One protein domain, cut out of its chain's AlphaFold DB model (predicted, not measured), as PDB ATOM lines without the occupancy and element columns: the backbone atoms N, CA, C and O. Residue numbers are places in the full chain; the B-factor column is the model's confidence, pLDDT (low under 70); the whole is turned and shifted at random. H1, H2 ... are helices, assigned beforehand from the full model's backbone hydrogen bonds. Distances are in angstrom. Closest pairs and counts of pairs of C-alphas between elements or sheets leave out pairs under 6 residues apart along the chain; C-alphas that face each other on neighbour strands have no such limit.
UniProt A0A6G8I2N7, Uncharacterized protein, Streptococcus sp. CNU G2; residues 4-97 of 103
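Overview. This is residues 4 to 97 of the 103 residues of an uncharacterized protein of Streptococcus sp. CNU G2 (UniProt A0A6G8I2N7). One long helix, H3, makes a rod, with H1 and H2 clustered at its first end, H4, H5 and H6 at its last, and residues 41 to 57 standing free between. The printed part has 94 residues with six named helices, H1 to H6 in order, and no named strand: all helix. It is extended, radius of gyration of the C-alphas 24.8 A, spanning 69 by 21 by 16 A.

Arrangement. H1, residues 4 to 13, touches H2, residues 19 to 24; their closest C-alphas, Ala 7 and Tyr 22, are 5.6 A apart. The hub H3, residues 26 to 71, touches H1 with residues 29 to 36 alone, closest C-alphas Tyr 33 and Lys 6, 6.3 A. H3 touches H6, residues 94 to 97, closest C-alphas Met 63 and Trp 97, 5.1 A. H4, residues 75 to 81, and H5, residues 83 to 92, form a hairpin, closest C-alphas Phe 79 and Thr 86, 5.4 A. Every O i to N i+4 pair is within hydrogen-bond range in H1 to H5; H6 is too short.

Along the chain. H3 runs 66.0 A from C-alpha 26 (609.956, 465.357, 503.450) to C-alpha 71 (647.257, 418.451, 475.885).

Size, cuts and confidence. The printed part has no cut, its links are tight, and no printed residue is under pLDDT 70.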
ATOM      1  N   LEU A   4     613.922 460.221 510.155       96.25
ATOM      2  CA  LEU A   4     615.143 460.408 510.937       96.25
ATOM      3  C   LEU A   4     616.240 459.422 510.517       96.25
ATOM      4  O   LEU A   4     617.395 459.815 510.373       96.25
ATOM      5  N   GLU A   5     615.885 458.158 510.286       96.81
ATOM      6  CA  GLU A   5     616.826 457.143 509.805       96.81
ATOM      7  C   GLU A   5     617.355 457.483 508.409       96.81
ATOM      8  O   GLU A   5     618.559 457.401 508.180       96.81
ATOM      9  N   LYS A   6     616.483 457.925 507.492       97.12
ATOM     10  CA  LYS A   6     616.890 458.373 506.151       97.12
ATOM     11  C   LYS A   6     617.852 459.560 506.222       97.12
ATOM     12  O   LYS A   6     618.868 459.555 505.534       97.12
ATOM     13  N   ALA A   7     617.559 460.550 507.066       96.62
ATOM     14  CA  ALA A   7     618.394 461.737 507.239       96.62
ATOM     15  C   ALA A   7     619.775 461.391 507.823       96.62
ATOM     16  O   ALA A   7     620.789 461.832 507.287       96.62
ATOM     17  N   LYS A   8     619.831 460.548 508.866       96.44
ATOM     18  CA  LYS A   8     621.098 460.053 509.435       96.44
ATOM     19  C   LYS A   8     621.903 459.256 508.413       96.44
ATOM     20  O   LYS A   8     623.108 459.447 508.290       96.44
ATOM     21  N   TRP A   9     621.234 458.394 507.649       97.12
ATOM     22  CA  TRP A   9     621.886 457.621 506.599       97.12
ATOM     23  C   TRP A   9     622.481 458.532 505.517       97.12
ATOM     24  O   TRP A   9     623.638 458.352 505.145       97.12
ATOM     25  N   LEU A  10     621.736 459.544 505.059       96.44
ATOM     26  CA  LEU A  10     622.212 460.521 504.074       96.44
ATOM     27  C   LEU A  10     623.371 461.375 504.592       96.44
ATOM     28  O   LEU A  10     624.283 461.678 503.825       96.44
ATOM     29  N   GLN A  11     623.372 461.729 505.877       95.06
ATOM     30  CA  GLN A  11     624.472 462.482 506.478       95.06
ATOM     31  C   GLN A  11     625.811 461.737 506.364       95.06
ATOM     32  O   GLN A  11     626.841 462.354 506.109       95.06
ATOM     33  N   ILE A  12     625.773 460.410 506.509       94.06
ATOM     34  CA  ILE A  12     626.950 459.535 506.439       94.06
ATOM     35  C   ILE A  12     627.312 459.195 504.985       94.06
ATOM     36  O   ILE A  12     628.487 459.182 504.632       94.06
ATOM     37  N   ASN A  13     626.317 458.901 504.141       93.06
ATOM     38  CA  ASN A  13     626.531 458.231 502.850       93.06
ATOM     39  C   ASN A  13     626.317 459.121 501.615       93.06
ATOM     40  O   ASN A  13     626.568 458.673 500.499       93.06
ATOM     41  N   TYR A  14     625.812 460.345 501.778       91.00
ATOM     42  CA  TYR A  14     625.518 461.251 500.662       91.00
ATOM     43  C   TYR A  14     626.160 462.625 500.834       91.00
ATOM     44  O   TYR A  14     626.857 463.100 499.942       91.00
ATOM     45  N   GLY A  15     625.932 463.278 501.971       88.81
ATOM     46  CA  GLY A  15     626.464 464.610 502.217       88.81
ATOM     47  C   GLY A  15     626.215 465.066 503.643       88.81
ATOM     48  O   GLY A  15     625.132 464.859 504.190       88.81
ATOM     49  N   ASN A  16     627.205 465.732 504.229       90.56
ATOM     50  CA  ASN A  16     627.198 466.124 505.636       90.56
ATOM     51  C   ASN A  16     626.380 467.406 505.903       90.56
ATOM     52  O   ASN A  16     626.864 468.357 506.514       90.56
ATOM     53  N   TYR A  17     625.140 467.457 505.411       92.44
ATOM     54  CA  TYR A  17     624.200 468.520 505.765       92.44
ATOM     55  C   TYR A  17     623.619 468.276 507.166       92.44
ATOM     56  O   TYR A  17     623.469 467.119 507.578       92.44
ATOM     57  N   PRO A  18     623.230 469.335 507.899       94.44
ATOM     58  CA  PRO A  18     622.563 469.183 509.188       94.44
ATOM     59  C   PRO A  18     621.273 468.360 509.074       94.44
ATOM     60  O   PRO A  18     620.497 468.535 508.134       94.44
ATOM     61  N   LEU A  19     620.972 467.529 510.078       94.56
ATOM     62  CA  LEU A  19     619.731 466.735 510.105       94.56
ATOM     63  C   LEU A  19     618.476 467.599 509.949       94.56
ATOM     64  O   LEU A  19     617.537 467.191 509.270       94.56
ATOM     65  N   LYS A  20     618.474 468.803 510.535       95.38
ATOM     66  CA  LYS A  20     617.365 469.753 510.404       95.38
ATOM     67  C   LYS A  20     617.081 470.075 508.935       95.38
ATOM     68  O   LYS A  20     615.935 469.971 508.519       95.38
ATOM     69  N   TRP A  21     618.120 470.339 508.142       95.38
ATOM     70  CA  TRP A  21     617.983 470.594 506.709       95.38
ATOM     71  C   TRP A  21     617.337 469.405 505.991       95.38
ATOM     72  O   TRP A  21     616.406 469.572 505.213       95.38
ATOM     73  N   TYR A  22     617.748 468.172 506.288       94.50
ATOM     74  CA  TYR A  22     617.100 466.996 505.699       94.50
ATOM     75  C   TYR A  22     615.629 466.848 506.111       94.50
ATOM     76  O   TYR A  22     614.812 466.430 505.298       94.50
ATOM     77  N   LEU A  23     615.282 467.188 507.351       95.94
ATOM     78  CA  LEU A  23     613.938 466.998 507.903       95.94
ATOM     79  C   LEU A  23     612.950 468.125 507.556       95.94
ATOM     80  O   LEU A  23     611.747 467.911 507.675       95.94
ATOM     81  N   GLU A  24     613.439 469.285 507.113       96.06
ATOM     82  CA  GLU A  24     612.623 470.449 506.725       96.06
ATOM     83  C   GLU A  24     611.674 470.170 505.552       96.06
ATOM     84  O   GLU A  24     610.574 470.712 505.509       96.06
ATOM     85  N   ASP A  25     612.076 469.310 504.615       96.12
ATOM     86  CA  ASP A  25     611.260 468.949 503.457       96.12
ATOM     87  C   ASP A  25     611.276 467.433 503.253       96.12
ATOM     88  O   ASP A  25     612.248 466.839 502.777       96.12
ATOM     89  N   LYS A  26     610.144 466.803 503.586       95.25
ATOM     90  CA  LYS A  26     609.956 465.357 503.450       95.25
ATOM     91  C   LYS A  26     610.046 464.885 501.995       95.25
ATOM     92  O   LYS A  26     610.596 463.813 501.752       95.25
ATOM     93  N   LYS A  27     609.526 465.650 501.027       96.25
ATOM     94  CA  LYS A  27     609.582 465.260 499.609       96.25
ATOM     95  C   LYS A  27     611.027 465.278 499.120       96.25
ATOM     96  O   LYS A  27     611.458 464.327 498.469       96.25
ATOM     97  N   ARG A  28     611.788 466.313 499.491       95.62
ATOM     98  CA  ARG A  28     613.229 466.398 499.214       95.62
ATOM     99  C   ARG A  28     613.991 465.242 499.856       95.62
ATOM    100  O   ARG A  28     614.779 464.592 499.173       95.62
ATOM    101  N   LEU A  29     613.742 464.970 501.137       97.12
ATOM    102  CA  LEU A  29     614.355 463.856 501.860       97.12
ATOM    103  C   LEU A  29     614.138 462.530 501.134       97.12
ATOM    104  O   LEU A  29     615.099 461.810 500.871       97.12
ATOM    105  N   ASP A  30     612.888 462.222 500.791       97.38
ATOM    106  CA  ASP A  30     612.541 460.969 500.130       97.38
ATOM    107  C   ASP A  30     613.184 460.862 498.742       97.38
ATOM    108  O   ASP A  30     613.738 459.811 498.412       97.38
ATOM    109  N   ALA A  31     613.193 461.943 497.958       97.00
ATOM    110  CA  ALA A  31     613.804 461.959 496.631       97.00
ATOM    111  C   ALA A  31     615.327 461.742 496.681       97.00
ATOM    112  O   ALA A  31     615.860 460.894 495.955       97.00
ATOM    113  N   ILE A  32     616.031 462.468 497.559       96.25
ATOM    114  CA  ILE A  32     617.485 462.326 497.725       96.25
ATOM    115  C   ILE A  32     617.812 460.929 498.257       96.25
ATOM    116  O   ILE A  32     618.675 460.252 497.696       96.25
ATOM    117  N   TYR A  33     617.089 460.466 499.283       97.38
ATOM    118  CA  TYR A  33     617.277 459.138 499.861       97.38
ATOM    119  C   TYR A  33     617.108 458.039 498.814       97.38
ATOM    120  O   TYR A  33     617.996 457.210 498.651       97.38
ATOM    121  N   GLN A  34     616.015 458.048 498.047       97.31
ATOM    122  CA  GLN A  34     615.772 457.023 497.029       97.31
ATOM    123  C   GLN A  34     616.853 456.988 495.948       97.31
ATOM    124  O   GLN A  34     617.191 455.906 495.462       97.31
ATOM    125  N   LYS A  35     617.371 458.151 495.537       96.88
ATOM    126  CA  LYS A  35     618.438 458.236 494.537       96.88
ATOM    127  C   LYS A  35     619.762 457.718 495.100       96.88
ATOM    128  O   LYS A  35     620.366 456.830 494.505       96.88
ATOM    129  N   ALA A  36     620.185 458.247 496.247       96.50
ATOM    130  CA  ALA A  36     621.455 457.899 496.877       96.50
ATOM    131  C   ALA A  36     621.490 456.428 497.313       96.50
ATOM    132  O   ALA A  36     622.468 455.732 497.059       96.50
ATOM    133  N   TYR A  37     620.396 455.928 497.888       96.69
ATOM    134  CA  TYR A  37     620.300 454.542 498.336       96.69
ATOM    135  C   TYR A  37     620.324 453.551 497.167       96.69
ATOM    136  O   TYR A  37     621.010 452.535 497.242       96.69
ATOM    137  N   ARG A  38     619.656 453.857 496.041       96.81
ATOM    138  CA  ARG A  38     619.768 453.031 494.823       96.81
ATOM    139  C   ARG A  38     621.199 452.960 494.309       96.81
ATOM    140  O   ARG A  38     621.653 451.879 493.953       96.81
ATOM    141  N   LEU A  39     621.889 454.098 494.260       96.50
ATOM    142  CA  LEU A  39     623.279 454.141 493.813       96.50
ATOM    143  C   LEU A  39     624.188 453.348 494.758       96.50
ATOM    144  O   LEU A  39     625.024 452.581 494.298       96.50
ATOM    145  N   TYR A  40     623.984 453.479 496.066       96.06
ATOM    146  CA  TYR A  40     624.714 452.714 497.072       96.06
ATOM    147  C   TYR A  40     624.546 451.199 496.889       96.06
ATOM    148  O   TYR A  40     625.539 450.478 496.824       96.06
ATOM    149  N   LEU A  41     623.306 450.722 496.735       96.56
ATOM    150  CA  LEU A  41     623.031 449.304 496.488       96.56
ATOM    151  C   LEU A  41     623.648 448.817 495.177       96.56
ATOM    152  O   LEU A  41     624.218 447.730 495.140       96.56
ATOM    153  N   ARG A  42     623.577 449.630 494.117       97.06
ATOM    154  CA  ARG A  42     624.225 449.319 492.841       97.06
ATOM    155  C   ARG A  42     625.736 449.174 493.012       97.06
ATOM    156  O   ARG A  42     626.279 448.167 492.591       97.06
ATOM    157  N   ASN A  43     626.390 450.108 493.695       96.12
ATOM    158  CA  ASN A  43     627.835 450.044 493.922       96.12
ATOM    159  C   ASN A  43     628.243 448.816 494.749       96.12
ATOM    160  O   ASN A  43     629.299 448.238 494.505       96.12
ATOM    161  N   ILE A  44     627.428 448.403 495.726       96.06
ATOM    162  CA  ILE A  44     627.657 447.143 496.448       96.06
ATOM    163  C   ILE A  44     627.562 445.963 495.484       96.06
ATOM    164  O   ILE A  44     628.452 445.117 495.472       96.06
ATOM    165  N   GLN A  45     626.503 445.912 494.676       96.06
ATOM    166  CA  GLN A  45     626.304 444.833 493.718       96.06
ATOM    167  C   GLN A  45     627.442 444.768 492.695       96.06
ATOM    168  O   GLN A  45     627.926 443.680 492.403       96.06
ATOM    169  N   ASP A  46     627.896 445.918 492.200       96.69
ATOM    170  CA  ASP A  46     628.997 446.021 491.246       96.69
ATOM    171  C   ASP A  46     630.291 445.468 491.865       96.69
ATOM    172  O   ASP A  46     630.917 444.598 491.271       96.69
ATOM    173  N   ARG A  47     630.619 445.819 493.118       95.44
ATOM    174  CA  ARG A  47     631.782 445.252 493.834       95.44
ATOM    175  C   ARG A  47     631.689 443.743 494.053       95.44
ATOM    176  O   ARG A  47     632.688 443.032 493.949       95.44
ATOM    177  N   VAL A  48     630.498 443.242 494.386       95.62
ATOM    178  CA  VAL A  48     630.265 441.797 494.539       95.62
ATOM    179  C   VAL A  48     630.450 441.092 493.196       95.62
ATOM    180  O   VAL A  48     631.087 440.042 493.136       95.62
ATOM    181  N   ASN A  49     629.932 441.681 492.118       94.88
ATOM    182  CA  ASN A  49     630.065 441.147 490.768       94.88
ATOM    183  C   ASN A  49     631.524 441.154 490.300       94.88
ATOM    184  O   ASN A  49     631.978 440.139 489.788       94.88
ATOM    185  N   GLU A  50     632.265 442.240 490.525       95.19
ATOM    186  CA  GLU A  50     633.701 442.338 490.233       95.19
ATOM    187  C   GLU A  50     634.496 441.264 490.980       95.19
ATOM    188  O   GLU A  50     635.288 440.545 490.376       95.19
ATOM    189  N   THR A  51     634.235 441.093 492.280       94.81
ATOM    190  CA  THR A  51     634.900 440.065 493.095       94.81
ATOM    191  C   THR A  51     634.596 438.665 492.564       94.81
ATOM    192  O   THR A  51     635.497 437.846 492.398       94.81
ATOM    193  N   ARG A  52     633.327 438.382 492.246       92.81
ATOM    194  CA  ARG A  52     632.916 437.093 491.679       92.81
ATOM    195  C   ARG A  52     633.542 436.853 490.306       92.81
ATOM    196  O   ARG A  52     633.958 435.732 490.034       92.81
ATOM    197  N   GLN A  53     633.605 437.879 489.460       94.12
ATOM    198  CA  GLN A  53     634.219 437.788 488.141       94.12
ATOM    199  C   GLN A  53     635.715 437.496 488.263       94.12
ATOM    200  O   GLN A  53     636.188 436.567 487.623       94.12
ATOM    201  N   ALA A  54     636.426 438.181 489.162       94.25
ATOM    202  CA  ALA A  54     637.842 437.924 489.413       94.25
ATOM    203  C   ALA A  54     638.105 436.476 489.871       94.25
ATOM    204  O   ALA A  54     639.086 435.861 489.455       94.25
ATOM    205  N   GLU A  55     637.231 435.899 490.699       92.19
ATOM    206  CA  GLU A  55     637.337 434.486 491.084       92.19
ATOM    207  C   GLU A  55     637.053 433.530 489.912       92.19
ATOM    208  O   GLU A  55     637.764 432.536 489.746       92.19
ATOM    209  N   LEU A  56     636.068 433.834 489.059       92.31
ATOM    210  CA  LEU A  56     635.813 433.064 487.835       92.31
ATOM    211  C   LEU A  56     636.991 433.142 486.856       92.31
ATOM    212  O   LEU A  56     637.366 432.118 486.290       92.31
ATOM    213  N   ASP A  57     637.608 434.313 486.707       94.38
ATOM    214  CA  ASP A  57     638.767 434.517 485.837       94.38
ATOM    215  C   ASP A  57     639.964 433.689 486.321       94.38
ATOM    216  O   ASP A  57     640.608 433.011 485.523       94.38
ATOM    217  N   LYS A  58     640.210 433.633 487.639       94.31
ATOM    218  CA  LYS A  58     641.234 432.749 488.228       94.31
ATOM    219  C   LYS A  58     640.946 431.267 487.983       94.31
ATOM    220  O   LYS A  58     641.867 430.482 487.765       94.31
ATOM    221  N   VAL A  59     639.683 430.843 488.064       94.38
ATOM    222  CA  VAL A  59     639.290 429.465 487.718       94.38
ATOM    223  C   VAL A  59     639.545 429.197 486.233       94.38
ATOM    224  O   VAL A  59     640.130 428.168 485.905       94.38
ATOM    225  N   GLY A  60     639.157 430.124 485.356       94.94
ATOM    226  CA  GLY A  60     639.381 430.028 483.915       94.94
ATOM    227  C   GLY A  60     640.863 429.960 483.553       94.94
ATOM    228  O   GLY A  60     641.250 429.143 482.723       94.94
ATOM    229  N   GLU A  61     641.704 430.749 484.219       96.31
ATOM    230  CA  GLU A  61     643.151 430.737 484.017       96.31
ATOM    231  C   GLU A  61     643.773 429.397 484.421       96.31
ATOM    232  O   GLU A  61     644.466 428.776 483.619       96.31
ATOM    233  N   ARG A  62     643.445 428.880 485.613       96.31
ATOM    234  CA  ARG A  62     643.902 427.544 486.043       96.31
ATOM    235  C   ARG A  62     643.463 426.449 485.075       96.31
ATOM    236  O   ARG A  62     644.217 425.522 484.805       96.31
ATOM    237  N   MET A  63     642.241 426.552 484.559       97.00
ATOM    238  CA  MET A  63     641.701 425.605 483.587       97.00
ATOM    239  C   MET A  63     642.474 425.646 482.266       97.00
ATOM    240  O   MET A  63     642.849 424.587 481.760       97.00
ATOM    241  N   ARG A  64     642.785 426.842 481.749       97.44
ATOM    242  CA  ARG A  64     643.607 427.011 480.542       97.44
ATOM    243  C   ARG A  64     645.036 426.509 480.735       97.44
ATOM    244  O   ARG A  64     645.545 425.820 479.854       97.44
ATOM    245  N   GLN A  65     645.646 426.781 481.886       97.38
ATOM    246  CA  GLN A  65     646.977 426.277 482.232       97.38
ATOM    247  C   GLN A  65     647.002 424.746 482.265       97.38
ATOM    248  O   GLN A  65     647.791 424.136 481.550       97.38
ATOM    249  N   ALA A  66     646.072 424.115 482.988       97.12
ATOM    250  CA  ALA A  66     645.976 422.656 483.042       97.12
ATOM    251  C   ALA A  66     645.728 422.032 481.656       97.12
ATOM    252  O   ALA A  66     646.276 420.979 481.338       97.12
ATOM    253  N   TYR A  67     644.918 422.678 480.810       98.06
ATOM    254  CA  TYR A  67     644.692 422.222 479.438       98.06
ATOM    255  C   TYR A  67     645.981 422.247 478.609       98.06
ATOM    256  O   TYR A  67     646.307 421.256 477.955       98.06
ATOM    257  N   ALA A  68     646.731 423.349 478.672       98.12
ATOM    258  CA  ALA A  68     647.998 423.498 477.964       98.12
ATOM    259  C   ALA A  68     649.070 422.519 478.469       98.12
ATOM    260  O   ALA A  68     649.832 421.977 477.672       98.12
ATOM    261  N   GLU A  69     649.111 422.244 479.773       97.44
ATOM    262  CA  GLU A  69     650.044 421.278 480.361       97.44
ATOM    263  C   GLU A  69     649.748 419.834 479.935       97.44
ATOM    264  O   GLU A  69     650.677 419.095 479.619       97.44
ATOM    265  N   VAL A  70     648.472 419.432 479.903       97.88
ATOM    266  CA  VAL A  70     648.078 418.041 479.606       97.88
ATOM    267  C   VAL A  70     648.035 417.750 478.108       97.88
ATOM    268  O   VAL A  70     648.447 416.674 477.679       97.88
ATOM    269  N   TYR A  71     647.504 418.676 477.311       97.12
ATOM    270  CA  TYR A  71     647.257 418.451 475.885       97.12
ATOM    271  C   TYR A  71     648.261 419.163 474.975       97.12
ATOM    272  O   TYR A  71     648.208 418.962 473.764       97.12
ATOM    273  N   HIS A  72     649.169 419.978 475.533       97.06
ATOM    274  CA  HIS A  72     650.140 420.780 474.776       97.06
ATOM    275  C   HIS A  72     649.489 421.643 473.683       97.06
ATOM    276  O   HIS A  72     650.062 421.856 472.616       97.06
ATOM    277  N   ALA A  73     648.278 422.130 473.961       96.25
ATOM    278  CA  ALA A  73     647.426 422.846 473.020       96.25
ATOM    279  C   ALA A  73     646.800 424.093 473.663       96.25
ATOM    280  O   ALA A  73     646.714 424.208 474.889       96.25
ATOM    281  N   ASN A  74     646.357 425.038 472.831       97.19
ATOM    282  CA  ASN A  74     645.698 426.258 473.286       97.19
ATOM    283  C   ASN A  74     644.184 426.031 473.401       97.19
ATOM    284  O   ASN A  74     643.501 425.816 472.401       97.19
ATOM    285  N   TYR A  75     643.656 426.136 474.622       97.38
ATOM    286  CA  TYR A  75     642.228 425.950 474.884       97.38
ATOM    287  C   TYR A  75     641.330 426.872 474.047       97.38
ATOM    288  O   TYR A  75     640.304 426.416 473.558       97.38
ATOM    289  N   ASP A  76     641.667 428.155 473.888       96.75
ATOM    290  CA  ASP A  76     640.777 429.121 473.228       96.75
ATOM    291  C   ASP A  76     640.687 428.867 471.713       96.75
ATOM    292  O   ASP A  76     639.615 429.015 471.111       96.75
ATOM    293  N   GLU A  77     641.789 428.427 471.105       97.69
ATOM    294  CA  GLU A  77     641.845 428.006 469.701       97.69
ATOM    295  C   GLU A  77     641.047 426.712 469.491       97.69
ATOM    296  O   GLU A  77     640.135 426.672 468.658       97.69
ATOM    297  N   ASP A  78     641.301 425.691 470.315       97.19
ATOM    298  CA  ASP A  78     640.608 424.402 470.250       97.19
ATOM    299  C   ASP A  78     639.113 424.535 470.575       97.19
ATOM    300  O   ASP A  78     638.265 423.879 469.964       97.19
ATOM    301  N   PHE A  79     638.741 425.414 471.508       96.69
ATOM    302  CA  PHE A  79     637.344 425.702 471.831       96.69
ATOM    303  C   PHE A  79     636.638 426.394 470.664       96.69
ATOM    304  O   PHE A  79     635.480 426.088 470.373       96.69
ATOM    305  N   SER A  80     637.324 427.310 469.979       97.12
ATOM    306  CA  SER A  80     636.782 427.982 468.795       97.12
ATOM    307  C   SER A  80     636.590 427.010 467.628       97.12
ATOM    308  O   SER A  80     635.599 427.124 466.908       97.12
ATOM    309  N   ALA A  81     637.484 426.029 467.478       97.06
ATOM    310  CA  ALA A  81     637.402 425.001 466.445       97.06
ATOM    311  C   ALA A  81     636.341 423.925 466.749       97.06
ATOM    312  O   ALA A  81     635.539 423.578 465.881       97.06
ATOM    313  N   ASN A  82     636.313 423.393 467.976       96.88
ATOM    314  CA  ASN A  82     635.357 422.373 468.398       96.88
ATOM    315  C   ASN A  82     635.021 422.480 469.892       96.88
ATOM    316  O   ASN A  82     635.665 421.889 470.758       96.88
ATOM    317  N   ARG A  83     633.926 423.180 470.191       96.38
ATOM    318  CA  ARG A  83     633.465 423.402 471.569       96.38
ATOM    319  C   ARG A  83     633.163 422.115 472.337       96.38
ATOM    320  O   ARG A  83     633.455 422.058 473.528       96.38
ATOM    321  N   LEU A  84     632.549 421.119 471.694       97.44
ATOM    322  CA  LEU A  84     632.084 419.905 472.378       97.44
ATOM    323  C   LEU A  84     633.267 419.038 472.814       97.44
ATOM    324  O   LEU A  84     633.358 418.655 473.978       97.44
ATOM    325  N   GLU A  85     634.192 418.786 471.889       96.38
ATOM    326  CA  GLU A  85     635.399 418.003 472.160       96.38
ATOM    327  C   GLU A  85     636.277 418.694 473.209       96.38
ATOM    328  O   GLU A  85     636.695 418.081 474.191       96.38
ATOM    329  N   THR A  86     636.491 420.002 473.061       96.75
ATOM    330  CA  THR A  86     637.293 420.777 474.011       96.75
ATOM    331  C   THR A  86     636.649 420.806 475.398       96.75
ATOM    332  O   THR A  86     637.347 420.664 476.403       96.75
ATOM    333  N   HIS A  87     635.315 420.886 475.483       95.81
ATOM    334  CA  HIS A  87     634.600 420.754 476.752       95.81
ATOM    335  C   HIS A  87     634.822 419.380 477.398       95.81
ATOM    336  O   HIS A  87     635.144 419.318 478.585       95.81
ATOM    337  N   HIS A  88     634.705 418.285 476.638       97.38
ATOM    338  CA  HIS A  88     634.957 416.933 477.153       97.38
ATOM    339  C   HIS A  88     636.381 416.795 477.702       97.38
ATOM    340  O   HIS A  88     636.569 416.313 478.820       97.38
ATOM    341  N   ARG A  89     637.377 417.291 476.960       96.94
ATOM    342  CA  ARG A  89     638.786 417.284 477.376       96.94
ATOM    343  C   ARG A  89     639.033 418.076 478.654       96.94
ATOM    344  O   ARG A  89     639.717 417.575 479.545       96.94
ATOM    345  N   VAL A  90     638.455 419.273 478.778       96.38
ATOM    346  CA  VAL A  90     638.553 420.095 479.997       96.38
ATOM    347  C   VAL A  90     637.886 419.419 481.194       96.38
ATOM    348  O   VAL A  90     638.424 419.474 482.303       96.38
ATOM    349  N   GLN A  91     636.735 418.767 480.994       95.94
ATOM    350  CA  GLN A  91     636.060 418.031 482.066       95.94
ATOM    351  C   GLN A  91     636.852 416.796 482.508       95.94
ATOM    352  O   GLN A  91     636.915 416.524 483.707       95.94
ATOM    353  N   ALA A  92     637.511 416.090 481.584       96.75
ATOM    354  CA  ALA A  92     638.356 414.941 481.912       96.75
ATOM    355  C   ALA A  92     639.504 415.313 482.873       96.75
ATOM    356  O   ALA A  92     639.850 414.538 483.765       96.75
ATOM    357  N   ILE A  93     640.033 416.536 482.759       96.38
ATOM    358  CA  ILE A  93     641.107 417.059 483.620       96.38
ATOM    359  C   ILE A  93     640.606 417.982 484.738       96.38
ATOM    360  O   ILE A  93     641.393 418.700 485.353       96.38
ATOM    361  N   ARG A  94     639.297 417.983 485.036       94.75
ATOM    362  CA  ARG A  94     638.676 418.913 485.998       94.75
ATOM    363  C   ARG A  94     639.366 418.951 487.359       94.75
ATOM    364  O   ARG A  94     639.453 420.010 487.971       94.75
ATOM    365  N   HIS A  95     639.851 417.807 487.828       93.88
ATOM    366  CA  HIS A  95     640.526 417.664 489.116       93.88
ATOM    367  C   HIS A  95     641.833 418.473 489.233       93.88
ATOM    368  O   HIS A  95     642.261 418.737 490.351       93.88
ATOM    369  N   LEU A  96     642.443 418.895 488.117       93.62
ATOM    370  CA  LEU A  96     643.689 419.672 488.113       93.62
ATOM    371  C   LEU A  96     643.473 421.172 488.349       93.62
ATOM    372  O   LEU A  96     644.345 421.845 488.886       93.62
ATOM    373  N   TRP A  97     642.312 421.712 487.966       92.88
ATOM    374  CA  TRP A  97     642.049 423.157 488.010       92.88
ATOM    375  C   TRP A  97     640.860 423.546 488.891       92.88
ATOM    376  O   TRP A  97     640.759 424.691 489.344       92.88
TER     377      TRP A  97